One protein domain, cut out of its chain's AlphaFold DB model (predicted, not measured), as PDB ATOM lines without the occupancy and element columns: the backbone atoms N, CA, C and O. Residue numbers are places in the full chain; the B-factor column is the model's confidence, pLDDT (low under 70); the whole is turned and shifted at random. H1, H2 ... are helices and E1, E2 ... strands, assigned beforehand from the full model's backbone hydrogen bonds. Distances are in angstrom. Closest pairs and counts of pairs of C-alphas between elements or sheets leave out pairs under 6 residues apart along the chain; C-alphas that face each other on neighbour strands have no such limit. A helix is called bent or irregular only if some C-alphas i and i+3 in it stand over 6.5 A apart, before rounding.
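AT A GLANCE: This is residues 16 to 59 and 180 to 227 of the 231 residues of an uncharacterized protein of Chryseobacterium bernardetii (UniProt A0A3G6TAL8). Two helices, H2 and H3, run alongside each other in opposite ways as the core, with H1 set across one end of H2 and the long helix H4 leaving the other side of the core as an arm whose residues 218 to 227 stick out free. A small hairpin of two strands, E1 and E2, fits between H3 and H4, with E2 next to H3 and E1 next to H4. The printed part has 92 residues, with H1, H2, E1, E2, H3 and H4 in that order; the class is mostly helix, and the sheet E1 - E2 is antiparallel. The whole is elongated, spanning 52 by 30 by 20 A, and only just loose, close to compact, with a radius of gyration of the C-alphas of 15.0 A.

IN THESE COORDINATES: H1 is residues 16 to 26, 15.7 A long, and begins at C-alpha 16 at (180.542, 129.638, 127.775). H2, residues 32 to 46, is 22.1 A long and only just irregular: C-alphas 42 and 45 are 7.0 A apart. E1 is residues 47 to 50 and E2 residues 55 to 58. H3, residues 180 to 200, is 30.1 A long, begins at C-alpha 180 at (184.066, 124.524, 147.847) and has a kink of 30 degrees near residue 187. H4, residues 208 to 227, is 28.5 A long and ends at C-alpha 227 at (164.870, 93.257, 149.444).

HOW THE PARTS SIT: H2 is the hub, touching the three other helices. It touches H3 at a shallow tilt of 33 degrees, only just short of steep, opposite ways; the closest C-alphas, of Leu 36 and Ile 194, are 6.3 A apart. With residues 32 to 35 alone it only just touches H1, with 3 pairs of C-alphas within 8 A, the closest Leu 20 and Tyr 35 at 7.0 A, at a steep tilt of 63 degrees. With residues 40 to 44 alone it touches H4 at a steep tilt of 44 degrees, the same way, the closest C-alphas being Ala 40 and Ile 208, 5.8 A. H3 and H4 touch about perpendicular, at 73 degrees, with C-alphas 195 and 208 closest at 6.5 A. H1 and H3 are apart, as are H1 and H4. The hairpin E1 and E2 has N 48 and O 57 at 2.9 A and N 50 and O 55 at 2.9 A, within hydrogen-bond range. The closest C-alphas of E2 and H3 are Ala 58 and Leu 184, 5.8 A; those of E1 and H4 are Tyr 49 and Ser 212, 5.4 A. Every O i to N i+4 pair is within hydrogen-bond range in H1 and H4, 9 of 11 in H2 and 15 of 17 in H3.

THE WHOLE: The C-alphas of Glu 25 and Leu 227, the two farthest apart, are 51.7 A apart. Residues 60 to 179 are not printed, and C-alphas 59 and 180 are 12.1 A apart across this cut. Of the links printed whole, H3 to H4 is short and the others are tight. Mean pLDDT of the printed part is 91.9; residues 225 to 227 are under 70.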
ATOM      1  N   TYR A  16     181.182 130.737 128.502       95.81
ATOM      2  CA  TYR A  16     180.542 129.638 127.775       95.81
ATOM      3  C   TYR A  16     180.815 129.718 126.266       95.81
ATOM      4  O   TYR A  16     181.304 128.760 125.667       95.81
ATOM      5  N   TYR A  17     180.543 130.875 125.654       95.19
ATOM      6  CA  TYR A  17     180.677 131.047 124.206       95.19
ATOM      7  C   TYR A  17     182.137 131.039 123.743       95.19
ATOM      8  O   TYR A  17     182.434 130.408 122.732       95.19
ATOM      9  N   ASP A  18     183.049 131.627 124.519       95.06
ATOM     10  CA  ASP A  18     184.486 131.607 124.220       95.06
ATOM     11  C   ASP A  18     185.040 130.172 124.192       95.06
ATOM     12  O   ASP A  18     185.894 129.826 123.374       95.06
ATOM     13  N   HIS A  19     184.570 129.305 125.097       93.81
ATOM     14  CA  HIS A  19     184.986 127.902 125.121       93.81
ATOM     15  C   HIS A  19     184.289 127.051 124.071       93.81
ATOM     16  O   HIS A  19     184.917 126.133 123.546       93.81
ATOM     17  N   LEU A  20     183.037 127.362 123.740       94.12
ATOM     18  CA  LEU A  20     182.338 126.732 122.628       94.12
ATOM     19  C   LEU A  20     183.038 127.033 121.292       94.12
ATOM     20  O   LEU A  20     183.230 126.128 120.485       94.12
ATOM     21  N   GLU A  21     183.482 128.272 121.078       93.19
ATOM     22  CA  GLU A  21     184.248 128.654 119.888       93.19
ATOM     23  C   GLU A  21     185.560 127.864 119.799       93.19
ATOM     24  O   GLU A  21     185.793 127.168 118.811       93.19
ATOM     25  N   LYS A  22     186.362 127.853 120.874       93.19
ATOM     26  CA  LYS A  22     187.601 127.052 120.943       93.19
ATOM     27  C   LYS A  22     187.360 125.555 120.737       93.19
ATOM     28  O   LYS A  22     188.198 124.862 120.162       93.19
ATOM     29  N   TRP A  23     186.230 125.037 121.215       92.81
ATOM     30  CA  TRP A  23     185.846 123.647 120.993       92.81
ATOM     31  C   TRP A  23     185.638 123.357 119.503       92.81
ATOM     32  O   TRP A  23     186.144 122.353 119.002       92.81
ATOM     33  N   PHE A  24     184.968 124.251 118.773       92.94
ATOM     34  CA  PHE A  24     184.797 124.124 117.323       92.94
ATOM     35  C   PHE A  24     186.094 124.327 116.532       92.94
ATOM     36  O   PHE A  24     186.286 123.677 115.500       92.94
ATOM     37  N   GLU A  25     186.997 125.186 117.011       92.31
ATOM     38  CA  GLU A  25     188.322 125.364 116.412       92.31
ATOM     39  C   GLU A  25     189.159 124.085 116.471       92.31
ATOM     40  O   GLU A  25     189.851 123.768 115.508       92.31
ATOM     41  N   GLU A  26     189.099 123.335 117.572       90.19
ATOM     42  CA  GLU A  26     189.878 122.101 117.695       90.19
ATOM     43  C   GLU A  26     189.167 120.880 117.106       90.19
ATOM     44  O   GLU A  26     189.799 120.010 116.500       90.19
ATOM     45  N   TYR A  27     187.845 120.809 117.256       88.62
ATOM     46  CA  TYR A  27     187.043 119.682 116.805       88.62
ATOM     47  C   TYR A  27     186.101 120.101 115.673       88.62
ATOM     48  O   TYR A  27     184.889 120.225 115.853       88.62
ATOM     49  N   HIS A  28     186.660 120.244 114.470       79.25
ATOM     50  CA  HIS A  28     185.978 120.759 113.271       79.25
ATOM     51  C   HIS A  28     184.675 120.042 112.856       79.25
ATOM     52  O   HIS A  28     183.892 120.604 112.097       79.25
ATOM     53  N   ASN A  29     184.437 118.814 113.328       85.44
ATOM     54  CA  ASN A  29     183.241 118.019 113.013       85.44
ATOM     55  C   ASN A  29     182.315 117.823 114.226       85.44
ATOM     56  O   ASN A  29     181.590 116.832 114.284       85.44
ATOM     57  N   THR A  30     182.373 118.717 115.214       89.94
ATOM     58  CA  THR A  30     181.508 118.655 116.401       89.94
ATOM     59  C   THR A  30     180.367 119.655 116.333       89.94
ATOM     60  O   THR A  30     180.399 120.630 115.584       89.94
ATOM     61  N   SER A  31     179.335 119.389 117.123       92.12
ATOM     62  CA  SER A  31     178.174 120.251 117.306       92.12
ATOM     63  C   SER A  31     178.130 120.836 118.719       92.12
ATOM     64  O   SER A  31     178.797 120.349 119.634       92.12
ATOM     65  N   GLU A  32     177.300 121.861 118.926       93.81
ATOM     66  CA  GLU A  32     177.026 122.375 120.278       93.81
ATOM     67  C   GLU A  32     176.429 121.278 121.180       93.81
ATOM     68  O   GLU A  32     176.706 121.249 122.375       93.81
ATOM     69  N   ALA A  33     175.687 120.319 120.610       94.12
ATOM     70  CA  ALA A  33     175.185 119.163 121.350       94.12
ATOM     71  C   ALA A  33     176.321 118.286 121.894       94.12
ATOM     72  O   ALA A  33     176.247 117.843 123.040       94.12
ATOM     73  N   ASP A  34     177.383 118.069 121.112       94.31
ATOM     74  CA  ASP A  34     178.548 117.290 121.550       94.31
ATOM     75  C   ASP A  34     179.308 118.004 122.672       94.31
ATOM     76  O   ASP A  34     179.699 117.373 123.655       94.31
ATOM     77  N   TYR A  35     179.465 119.326 122.556       95.38
ATOM     78  CA  TYR A  35     180.070 120.159 123.596       95.38
ATOM     79  C   TYR A  35     179.263 120.116 124.901       95.38
ATOM     80  O   TYR A  35     179.802 119.817 125.968       95.38
ATOM     81  N   LEU A  36     177.952 120.350 124.819       96.62
ATOM     82  CA  LEU A  36     177.057 120.322 125.976       96.62
ATOM     83  C   LEU A  36     176.985 118.940 126.618       96.62
ATOM     84  O   LEU A  36     176.930 118.844 127.841       96.62
ATOM     85  N   LYS A  37     177.024 117.870 125.819       95.62
ATOM     86  CA  LYS A  37     177.106 116.502 126.328       95.62
ATOM     87  C   LYS A  37     178.404 116.271 127.100       95.62
ATOM     88  O   LYS A  37     178.362 115.695 128.180       95.62
ATOM     89  N   ALA A  38     179.538 116.756 126.595       95.12
ATOM     90  CA  ALA A  38     180.809 116.657 127.308       95.12
ATOM     91  C   ALA A  38     180.793 117.444 128.633       95.12
ATOM     92  O   ALA A  38     181.290 116.953 129.647       95.12
ATOM     93  N   LEU A  39     180.173 118.631 128.655       96.56
ATOM     94  CA  LEU A  39     179.945 119.381 129.894       96.56
ATOM     95  C   LEU A  39     179.025 118.622 130.860       96.56
ATOM     96  O   LEU A  39     179.335 118.524 132.046       96.56
ATOM     97  N   ALA A  40     177.924 118.056 130.361       96.50
ATOM     98  CA  ALA A  40     177.003 117.256 131.158       96.50
ATOM     99  C   ALA A  40     177.721 116.060 131.796       96.50
ATOM    100  O   ALA A  40     177.636 115.881 133.009       96.50
ATOM    101  N   ASP A  41     178.503 115.303 131.024       94.94
ATOM    102  CA  ASP A  41     179.288 114.165 131.516       94.94
ATOM    103  C   ASP A  41     180.323 114.585 132.579       94.94
ATOM    104  O   ASP A  41     180.584 113.844 133.529       94.94
ATOM    105  N   MET A  42     180.901 115.784 132.445       95.25
ATOM    106  CA  MET A  42     181.885 116.329 133.383       95.25
ATOM    107  C   MET A  42     181.263 116.759 134.720       95.25
ATOM    108  O   MET A  42     181.877 116.545 135.766       95.25
ATOM    109  N   TYR A  43     180.069 117.359 134.705       96.81
ATOM    110  CA  TYR A  43     179.408 117.886 135.906       96.81
ATOM    111  C   TYR A  43     178.456 116.895 136.589       96.81
ATOM    112  O   TYR A  43     178.271 116.974 137.805       96.81
ATOM    113  N   SER A  44     177.898 115.930 135.851       95.12
ATOM    114  CA  SER A  44     176.965 114.920 136.381       95.12
ATOM    115  C   SER A  44     177.455 114.191 137.640       95.12
ATOM    116  O   SER A  44     176.640 113.992 138.537       95.12
ATOM    117  N   PRO A  45     178.747 113.822 137.788       94.44
ATOM    118  CA  PRO A  45     179.222 113.117 138.980       94.44
ATOM    119  C   PRO A  45     179.085 113.889 140.299       94.44
ATOM    120  O   PRO A  45     179.253 113.284 141.351       94.44
ATOM    121  N   TYR A  46     178.832 115.200 140.255       96.44
ATOM    122  CA  TYR A  46     178.709 116.062 141.436       96.44
ATOM    123  C   TYR A  46     177.251 116.377 141.791       96.44
ATOM    124  O   TYR A  46     176.983 117.270 142.601       96.44
ATOM    125  N   LEU A  47     176.308 115.692 141.148       96.00
ATOM    126  CA  LEU A  47     174.879 115.938 141.247       96.00
ATOM    127  C   LEU A  47     174.139 114.628 141.489       96.00
ATOM    128  O   LEU A  47     174.546 113.554 141.048       96.00
ATOM    129  N   TYR A  48     172.991 114.741 142.140       93.19
ATOM    130  CA  TYR A  48     172.034 113.656 142.246       93.19
ATOM    131  C   TYR A  48     170.619 114.165 142.004       93.19
ATOM    132  O   TYR A  48     170.322 115.355 142.118       93.19
ATOM    133  N   TYR A  49     169.727 113.241 141.667       94.88
ATOM    134  CA  TYR A  49     168.312 113.539 141.501       94.88
ATOM    135  C   TYR A  49     167.545 113.280 142.801       94.88
ATOM    136  O   TYR A  49     167.530 112.153 143.310       94.88
ATOM    137  N   ASN A  50     166.862 114.309 143.306       92.25
ATOM    138  CA  ASN A  50     165.984 114.219 144.464       92.25
ATOM    139  C   ASN A  50     164.527 113.990 144.023       92.25
ATOM    140  O   ASN A  50     163.902 114.838 143.390       92.25
ATOM    141  N   PHE A  51     163.961 112.845 144.417       90.06
ATOM    142  CA  PHE A  51     162.567 112.487 144.128       90.06
ATOM    143  C   PHE A  51     161.527 113.334 144.871       90.06
ATOM    144  O   PHE A  51     160.395 113.409 144.400       90.06
ATOM    145  N   ALA A  52     161.864 113.904 146.031       91.31
ATOM    146  CA  ALA A  52     160.922 114.682 146.836       91.31
ATOM    147  C   ALA A  52     160.575 116.016 146.163       91.31
ATOM    148  O   ALA A  52     159.406 116.392 146.116       91.31
ATOM    149  N   ASP A  53     161.588 116.664 145.586       91.06
ATOM    150  CA  ASP A  53     161.482 118.006 145.008       91.06
ATOM    151  C   ASP A  53     161.493 117.997 143.467       91.06
ATOM    152  O   ASP A  53     161.481 119.057 142.848       91.06
ATOM    153  N   ASP A  54     161.541 116.808 142.848       91.69
ATOM    154  CA  ASP A  54     161.701 116.594 141.400       91.69
ATOM    155  C   ASP A  54     162.809 117.466 140.777       91.69
ATOM    156  O   ASP A  54     162.628 118.098 139.735       91.69
ATOM    157  N   SER A  55     163.967 117.517 141.436       92.94
ATOM    158  CA  SER A  55     165.046 118.451 141.107       92.94
ATOM    159  C   SER A  55     166.432 117.823 141.219       92.94
ATOM    160  O   SER A  55     166.625 116.770 141.836       92.94
ATOM    161  N   LEU A  56     167.407 118.469 140.575       95.38
ATOM    162  CA  LEU A  56     168.820 118.170 140.779       95.38
ATOM    163  C   LEU A  56     169.302 118.843 142.062       95.38
ATOM    164  O   LEU A  56     168.949 119.983 142.355       95.38
ATOM    165  N   GLN A  57     170.141 118.141 142.809       95.31
ATOM    166  CA  GLN A  57     170.799 118.661 143.996       95.31
ATOM    167  C   GLN A  57     172.286 118.322 143.959       95.31
ATOM    168  O   GLN A  57     172.697 117.343 143.336       95.31
ATOM    169  N   ALA A  58     173.096 119.141 144.624       95.12
ATOM    170  CA  ALA A  58     174.527 118.905 144.732       95.12
ATOM    171  C   ALA A  58     174.811 117.664 145.592       95.12
ATOM    172  O   ALA A  58     174.345 117.563 146.726       95.12
ATOM    173  N   ASP A  59     175.619 116.756 145.057       92.44
ATOM    174  CA  ASP A  59     176.198 115.605 145.751       92.44
ATOM    175  C   ASP A  59     177.635 115.426 145.262       92.44
ATOM    176  O   ASP A  59     177.982 114.518 144.512       92.44
ATOM    177  N   TYR A 180     184.837 125.767 147.978       97.44
ATOM    178  CA  TYR A 180     184.066 124.524 147.847       97.44
ATOM    179  C   TYR A 180     182.578 124.714 148.136       97.44
ATOM    180  O   TYR A 180     181.728 124.173 147.432       97.44
ATOM    181  N   ARG A 181     182.246 125.490 149.170       95.88
ATOM    182  CA  ARG A 181     180.852 125.802 149.494       95.88
ATOM    183  C   ARG A 181     180.189 126.564 148.346       95.88
ATOM    184  O   ARG A 181     179.059 126.250 147.988       95.88
ATOM    185  N   ASP A 182     180.890 127.528 147.760       95.62
ATOM    186  CA  ASP A 182     180.373 128.311 146.638       95.62
ATOM    187  C   ASP A 182     180.169 127.425 145.390       95.62
ATOM    188  O   ASP A 182     179.168 127.572 144.681       95.62
ATOM    189  N   PHE A 183     181.031 126.422 145.190       97.50
ATOM    190  CA  PHE A 183     180.838 125.374 144.186       97.50
ATOM    191  C   PHE A 183     179.576 124.537 144.413       97.50
ATOM    192  O   PHE A 183     178.819 124.328 143.466       97.50
ATOM    193  N   LEU A 184     179.292 124.105 145.646       96.56
ATOM    194  CA  LEU A 184     178.076 123.335 145.947       96.56
ATOM    195  C   LEU A 184     176.786 124.100 145.612       96.56
ATOM    196  O   LEU A 184     175.791 123.481 145.240       96.56
ATOM    197  N   PHE A 185     176.793 125.429 145.719       93.62
ATOM    198  CA  PHE A 185     175.663 126.253 145.280       93.62
ATOM    199  C   PHE A 185     175.641 126.457 143.761       93.62
ATOM    200  O   PHE A 185     174.575 126.442 143.148       93.62
ATOM    201  N   SER A 186     176.814 126.627 143.151       97.12
ATOM    202  CA  SER A 186     176.948 126.924 141.722       97.12
ATOM    203  C   SER A 186     176.673 125.719 140.828       97.12
ATOM    204  O   SER A 186     176.126 125.883 139.740       97.12
ATOM    205  N   ILE A 187     177.017 124.505 141.264       97.62
ATOM    206  CA  ILE A 187     176.948 123.300 140.426       97.62
ATOM    207  C   ILE A 187     175.532 123.017 139.909       97.62
ATOM    208  O   ILE A 187     175.365 122.602 138.764       97.62
ATOM    209  N   VAL A 188     174.506 123.293 140.719       96.81
ATOM    210  CA  VAL A 188     173.105 123.115 140.313       96.81
ATOM    211  C   VAL A 188     172.730 124.127 139.228       96.81
ATOM    212  O   VAL A 188     172.126 123.748 138.232       96.81
ATOM    213  N   GLN A 189     173.167 125.384 139.356       97.75
ATOM    214  CA  GLN A 189     172.919 126.433 138.356       97.75
ATOM    215  C   GLN A 189     173.639 126.139 137.033       97.75
ATOM    216  O   GLN A 189     173.062 126.288 135.957       97.75
ATOM    217  N   VAL A 190     174.884 125.651 137.106       98.12
ATOM    218  CA  VAL A 190     175.638 125.184 135.932       98.12
ATOM    219  C   VAL A 190     174.881 124.054 135.228       98.12
ATOM    220  O   VAL A 190     174.715 124.086 134.008       98.12
ATOM    221  N   ALA A 191     174.370 123.081 135.984       97.56
ATOM    222  CA  ALA A 191     173.601 121.972 135.431       97.56
ATOM    223  C   ALA A 191     172.286 122.420 134.785       97.56
ATOM    224  O   ALA A 191     171.959 121.976 133.686       97.56
ATOM    225  N   GLU A 192     171.553 123.329 135.428       96.88
ATOM    226  CA  GLU A 192     170.324 123.909 134.885       96.88
ATOM    227  C   GLU A 192     170.581 124.653 133.571       96.88
ATOM    228  O   GLU A 192     169.820 124.485 132.614       96.88
ATOM    229  N   TYR A 193     171.675 125.415 133.494       97.81
ATOM    230  CA  TYR A 193     172.085 126.104 132.274       97.81
ATOM    231  C   TYR A 193     172.380 125.117 131.137       97.81
ATOM    232  O   TYR A 193     171.853 125.270 130.032       97.81
ATOM    233  N   ILE A 194     173.180 124.077 131.407       97.81
ATOM    234  CA  ILE A 194     173.497 123.021 130.432       97.81
ATOM    235  C   ILE A 194     172.209 122.339 129.954       97.81
ATOM    236  O   ILE A 194     171.976 122.215 128.750       97.81
ATOM    237  N   ASP A 195     171.328 121.962 130.882       97.81
ATOM    238  CA  ASP A 195     170.058 121.315 130.565       97.81
ATOM    239  C   ASP A 195     169.145 122.214 129.727       97.81
ATOM    240  O   ASP A 195     168.488 121.736 128.801       97.81
ATOM    241  N   GLN A 196     169.091 123.516 130.016       97.62
ATOM    242  CA  GLN A 196     168.315 124.472 129.229       97.62
ATOM    243  C   GLN A 196     168.839 124.578 127.791       97.62
ATOM    244  O   GLN A 196     168.045 124.595 126.842       97.62
ATOM    245  N   LYS A 197     170.161 124.609 127.609       97.44
ATOM    246  CA  LYS A 197     170.785 124.627 126.279       97.44
ATOM    247  C   LYS A 197     170.500 123.339 125.508       97.44
ATOM    248  O   LYS A 197     170.008 123.412 124.384       97.44
ATOM    249  N   LEU A 198     170.673 122.176 126.137       97.06
ATOM    250  CA  LEU A 198     170.358 120.868 125.545       97.06
ATOM    251  C   LEU A 198     168.886 120.754 125.128       97.06
ATOM    252  O   LEU A 198     168.580 120.283 124.033       97.06
ATOM    253  N   LYS A 199     167.961 121.248 125.960       96.31
ATOM    254  CA  LYS A 199     166.526 121.317 125.628       96.31
ATOM    255  C   LYS A 199     166.257 122.211 124.416       96.31
ATOM    256  O   LYS A 199     165.429 121.861 123.577       96.31
ATOM    257  N   THR A 200     166.953 123.343 124.317       96.50
ATOM    258  CA  THR A 200     166.793 124.313 123.219       96.50
ATOM    259  C   THR A 200     167.188 123.713 121.869       96.50
ATOM    260  O   THR A 200     166.533 123.983 120.868       96.50
ATOM    261  N   ILE A 201     168.206 122.851 121.847       95.25
ATOM    262  CA  ILE A 201     168.668 122.148 120.638       95.25
ATOM    263  C   ILE A 201     168.043 120.752 120.464       95.25
ATOM    264  O   ILE A 201     168.508 119.964 119.646       95.25
ATOM    265  N   HIS A 202     166.987 120.444 121.222       93.81
ATOM    266  CA  HIS A 202     166.246 119.179 121.183       93.81
ATOM    267  C   HIS A 202     167.035 117.905 121.553       93.81
ATOM    268  O   HIS A 202     166.599 116.807 121.219       93.81
ATOM    269  N   ALA A 203     168.132 118.029 122.303       94.00
ATOM    270  CA  ALA A 203     168.955 116.919 122.801       94.00
ATOM    271  C   ALA A 203     168.578 116.529 124.250       94.00
ATOM    272  O   ALA A 203     169.409 116.508 125.162       94.00
ATOM    273  N   PHE A 204     167.288 116.282 124.496       91.19
ATOM    274  CA  PHE A 204     166.717 116.101 125.842       91.19
ATOM    275  C   PHE A 204     167.300 114.902 126.604       91.19
ATOM    276  O   PHE A 204     167.450 114.943 127.826       91.19
ATOM    277  N   GLU A 205     167.629 113.830 125.894       91.94
ATOM    278  CA  GLU A 205     168.206 112.592 126.419       91.94
ATOM    279  C   GLU A 205     169.612 112.769 127.002       91.94
ATOM    280  O   GLU A 205     170.071 111.935 127.785       91.94
ATOM    281  N   HIS A 206     170.292 113.857 126.638       94.50
ATOM    282  CA  HIS A 206     171.617 114.198 127.146       94.50
ATOM    283  C   HIS A 206     171.573 115.125 128.362       94.50
ATOM    284  O   HIS A 206     172.623 115.434 128.915       94.50
ATOM    285  N   THR A 207     170.383 115.548 128.799       96.31
ATOM    286  CA  THR A 207     170.246 116.378 130.002       96.31
ATOM    287  C   THR A 207     170.687 115.618 131.252       96.31
ATOM    288  O   THR A 207     170.345 114.444 131.442       96.31
ATOM    289  N   ILE A 208     171.392 116.320 132.137       97.00
ATOM    290  CA  ILE A 208     171.837 115.820 133.438       97.00
ATOM    291  C   ILE A 208     170.617 115.381 134.246       97.00
ATOM    292  O   ILE A 208     170.634 114.311 134.860       97.00
ATOM    293  N   TYR A 209     169.519 116.145 134.194       96.25
ATOM    294  CA  TYR A 209     168.261 115.776 134.838       96.25
ATOM    295  C   TYR A 209     167.728 114.423 134.348       96.25
ATOM    296  O   TYR A 209     167.403 113.557 135.167       96.25
ATOM    297  N   ALA A 210     167.630 114.205 133.029       93.50
ATOM    298  CA  ALA A 210     167.061 112.967 132.495       93.50
ATOM    299  C   ALA A 210     167.917 111.749 132.861       93.50
ATOM    300  O   ALA A 210     167.376 110.723 133.287       93.50
ATOM    301  N   GLN A 211     169.240 111.883 132.751       94.38
ATOM    302  CA  GLN A 211     170.193 110.831 133.094       94.38
ATOM    303  C   GLN A 211     170.166 110.510 134.593       94.38
ATOM    304  O   GLN A 211     169.949 109.356 134.971       94.38
ATOM    305  N   SER A 212     170.270 111.531 135.448       93.06
ATOM    306  CA  SER A 212     170.267 111.374 136.909       93.06
ATOM    307  C   SER A 212     168.963 110.755 137.406       93.06
ATOM    308  O   SER A 212     168.965 109.856 138.249       93.06
ATOM    309  N   ARG A 213     167.822 111.170 136.842       93.88
ATOM    310  CA  ARG A 213     166.511 110.596 137.167       93.88
ATOM    311  C   ARG A 213     166.404 109.129 136.755       93.88
ATOM    312  O   ARG A 213     165.817 108.333 137.494       93.88
ATOM    313  N   ALA A 214     166.927 108.759 135.587       90.94
ATOM    314  CA  ALA A 214     166.940 107.372 135.129       90.94
ATOM    315  C   ALA A 214     167.820 106.492 136.032       90.94
ATOM    316  O   ALA A 214     167.371 105.432 136.477       90.94
ATOM    317  N   GLU A 215     169.022 106.960 136.379       89.44
ATOM    318  CA  GLU A 215     169.935 106.255 137.280       89.44
ATOM    319  C   GLU A 215     169.342 106.095 138.688       89.44
ATOM    320  O   GLU A 215     169.355 105.001 139.256       89.44
ATOM    321  N   ALA A 216     168.746 107.155 139.238       88.31
ATOM    322  CA  ALA A 216     168.111 107.117 140.552       88.31
ATOM    323  C   ALA A 216     166.932 106.126 140.586       88.31
ATOM    324  O   ALA A 216     166.800 105.341 141.529       88.31
ATOM    325  N   LYS A 217     166.101 106.090 139.531       87.88
ATOM    326  CA  LYS A 217     165.015 105.102 139.402       87.88
ATOM    327  C   LYS A 217     165.556 103.678 139.351       87.88
ATOM    328  O   LYS A 217     165.016 102.805 140.031       87.88
ATOM    329  N   PHE A 218     166.622 103.452 138.585       84.12
ATOM    330  CA  PHE A 218     167.273 102.150 138.492       84.12
ATOM    331  C   PHE A 218     167.813 101.690 139.856       84.12
ATOM    332  O   PHE A 218     167.522 100.572 140.283       84.12
ATOM    333  N   LYS A 219     168.506 102.566 140.600       84.50
ATOM    334  CA  LYS A 219     169.012 102.269 141.955       84.50
ATOM    335  C   LYS A 219     167.889 101.882 142.927       84.50
ATOM    336  O   LYS A 219     168.025 100.898 143.653       84.50
ATOM    337  N   VAL A 220     166.759 102.600 142.909       82.75
ATOM    338  CA  VAL A 220     165.581 102.286 143.745       82.75
ATOM    339  C   VAL A 220     164.934 100.953 143.351       82.75
ATOM    340  O   VAL A 220     164.482 100.201 144.212       82.75
ATOM    341  N   GLN A 221     164.864 100.640 142.057       79.38
ATOM    342  CA  GLN A 221     164.325  99.358 141.596       79.38
ATOM    343  C   GLN A 221     165.218  98.189 142.015       79.38
ATOM    344  O   GLN A 221     164.709  97.204 142.549       79.38
ATOM    345  N   MET A 222     166.534  98.320 141.842       76.38
ATOM    346  CA  MET A 222     167.497  97.299 142.253       76.38
ATOM    347  C   MET A 222     167.435  97.044 143.759       76.38
ATOM    348  O   MET A 222     167.343  95.890 144.172       76.38
ATOM    349  N   SER A 223     167.408  98.090 144.592       74.31
ATOM    350  CA  SER A 223     167.329  97.918 146.050       74.31
ATOM    351  C   SER A 223     166.052  97.190 146.484       74.31
ATOM    352  O   SER A 223     166.108  96.288 147.317       74.31
ATOM    353  N   ARG A 224     164.905  97.492 145.860       71.06
ATOM    354  CA  ARG A 224     163.642  96.770 146.097       71.06
ATOM    355  C   ARG A 224     163.690  95.312 145.643       71.06
ATOM    356  O   ARG A 224     163.145  94.453 146.334       71.06
ATOM    357  N   GLN A 225     164.330  95.015 144.513       66.25
ATOM    358  CA  GLN A 225     164.497  93.636 144.041       66.25
ATOM    359  C   GLN A 225     165.385  92.823 144.988       66.25
ATOM    360  O   GLN A 225     165.019  91.702 145.331       66.25
ATOM    361  N   PHE A 226     166.485  93.402 145.485       56.94
ATOM    362  CA  PHE A 226     167.313  92.762 146.511       56.94
ATOM    363  C   PHE A 226     166.527  92.491 147.797       56.94
ATOM    364  O   PHE A 226     166.579  91.381 148.313       56.94
ATOM    365  N   LEU A 227     165.732  93.457 148.273       56.94
ATOM    366  CA  LEU A 227     164.870  93.257 149.444       56.94
ATOM    367  C   LEU A 227     163.827  92.151 149.220       56.94
ATOM    368  O   LEU A 227     163.538  91.395 150.138       56.94
TER     369      LEU A 227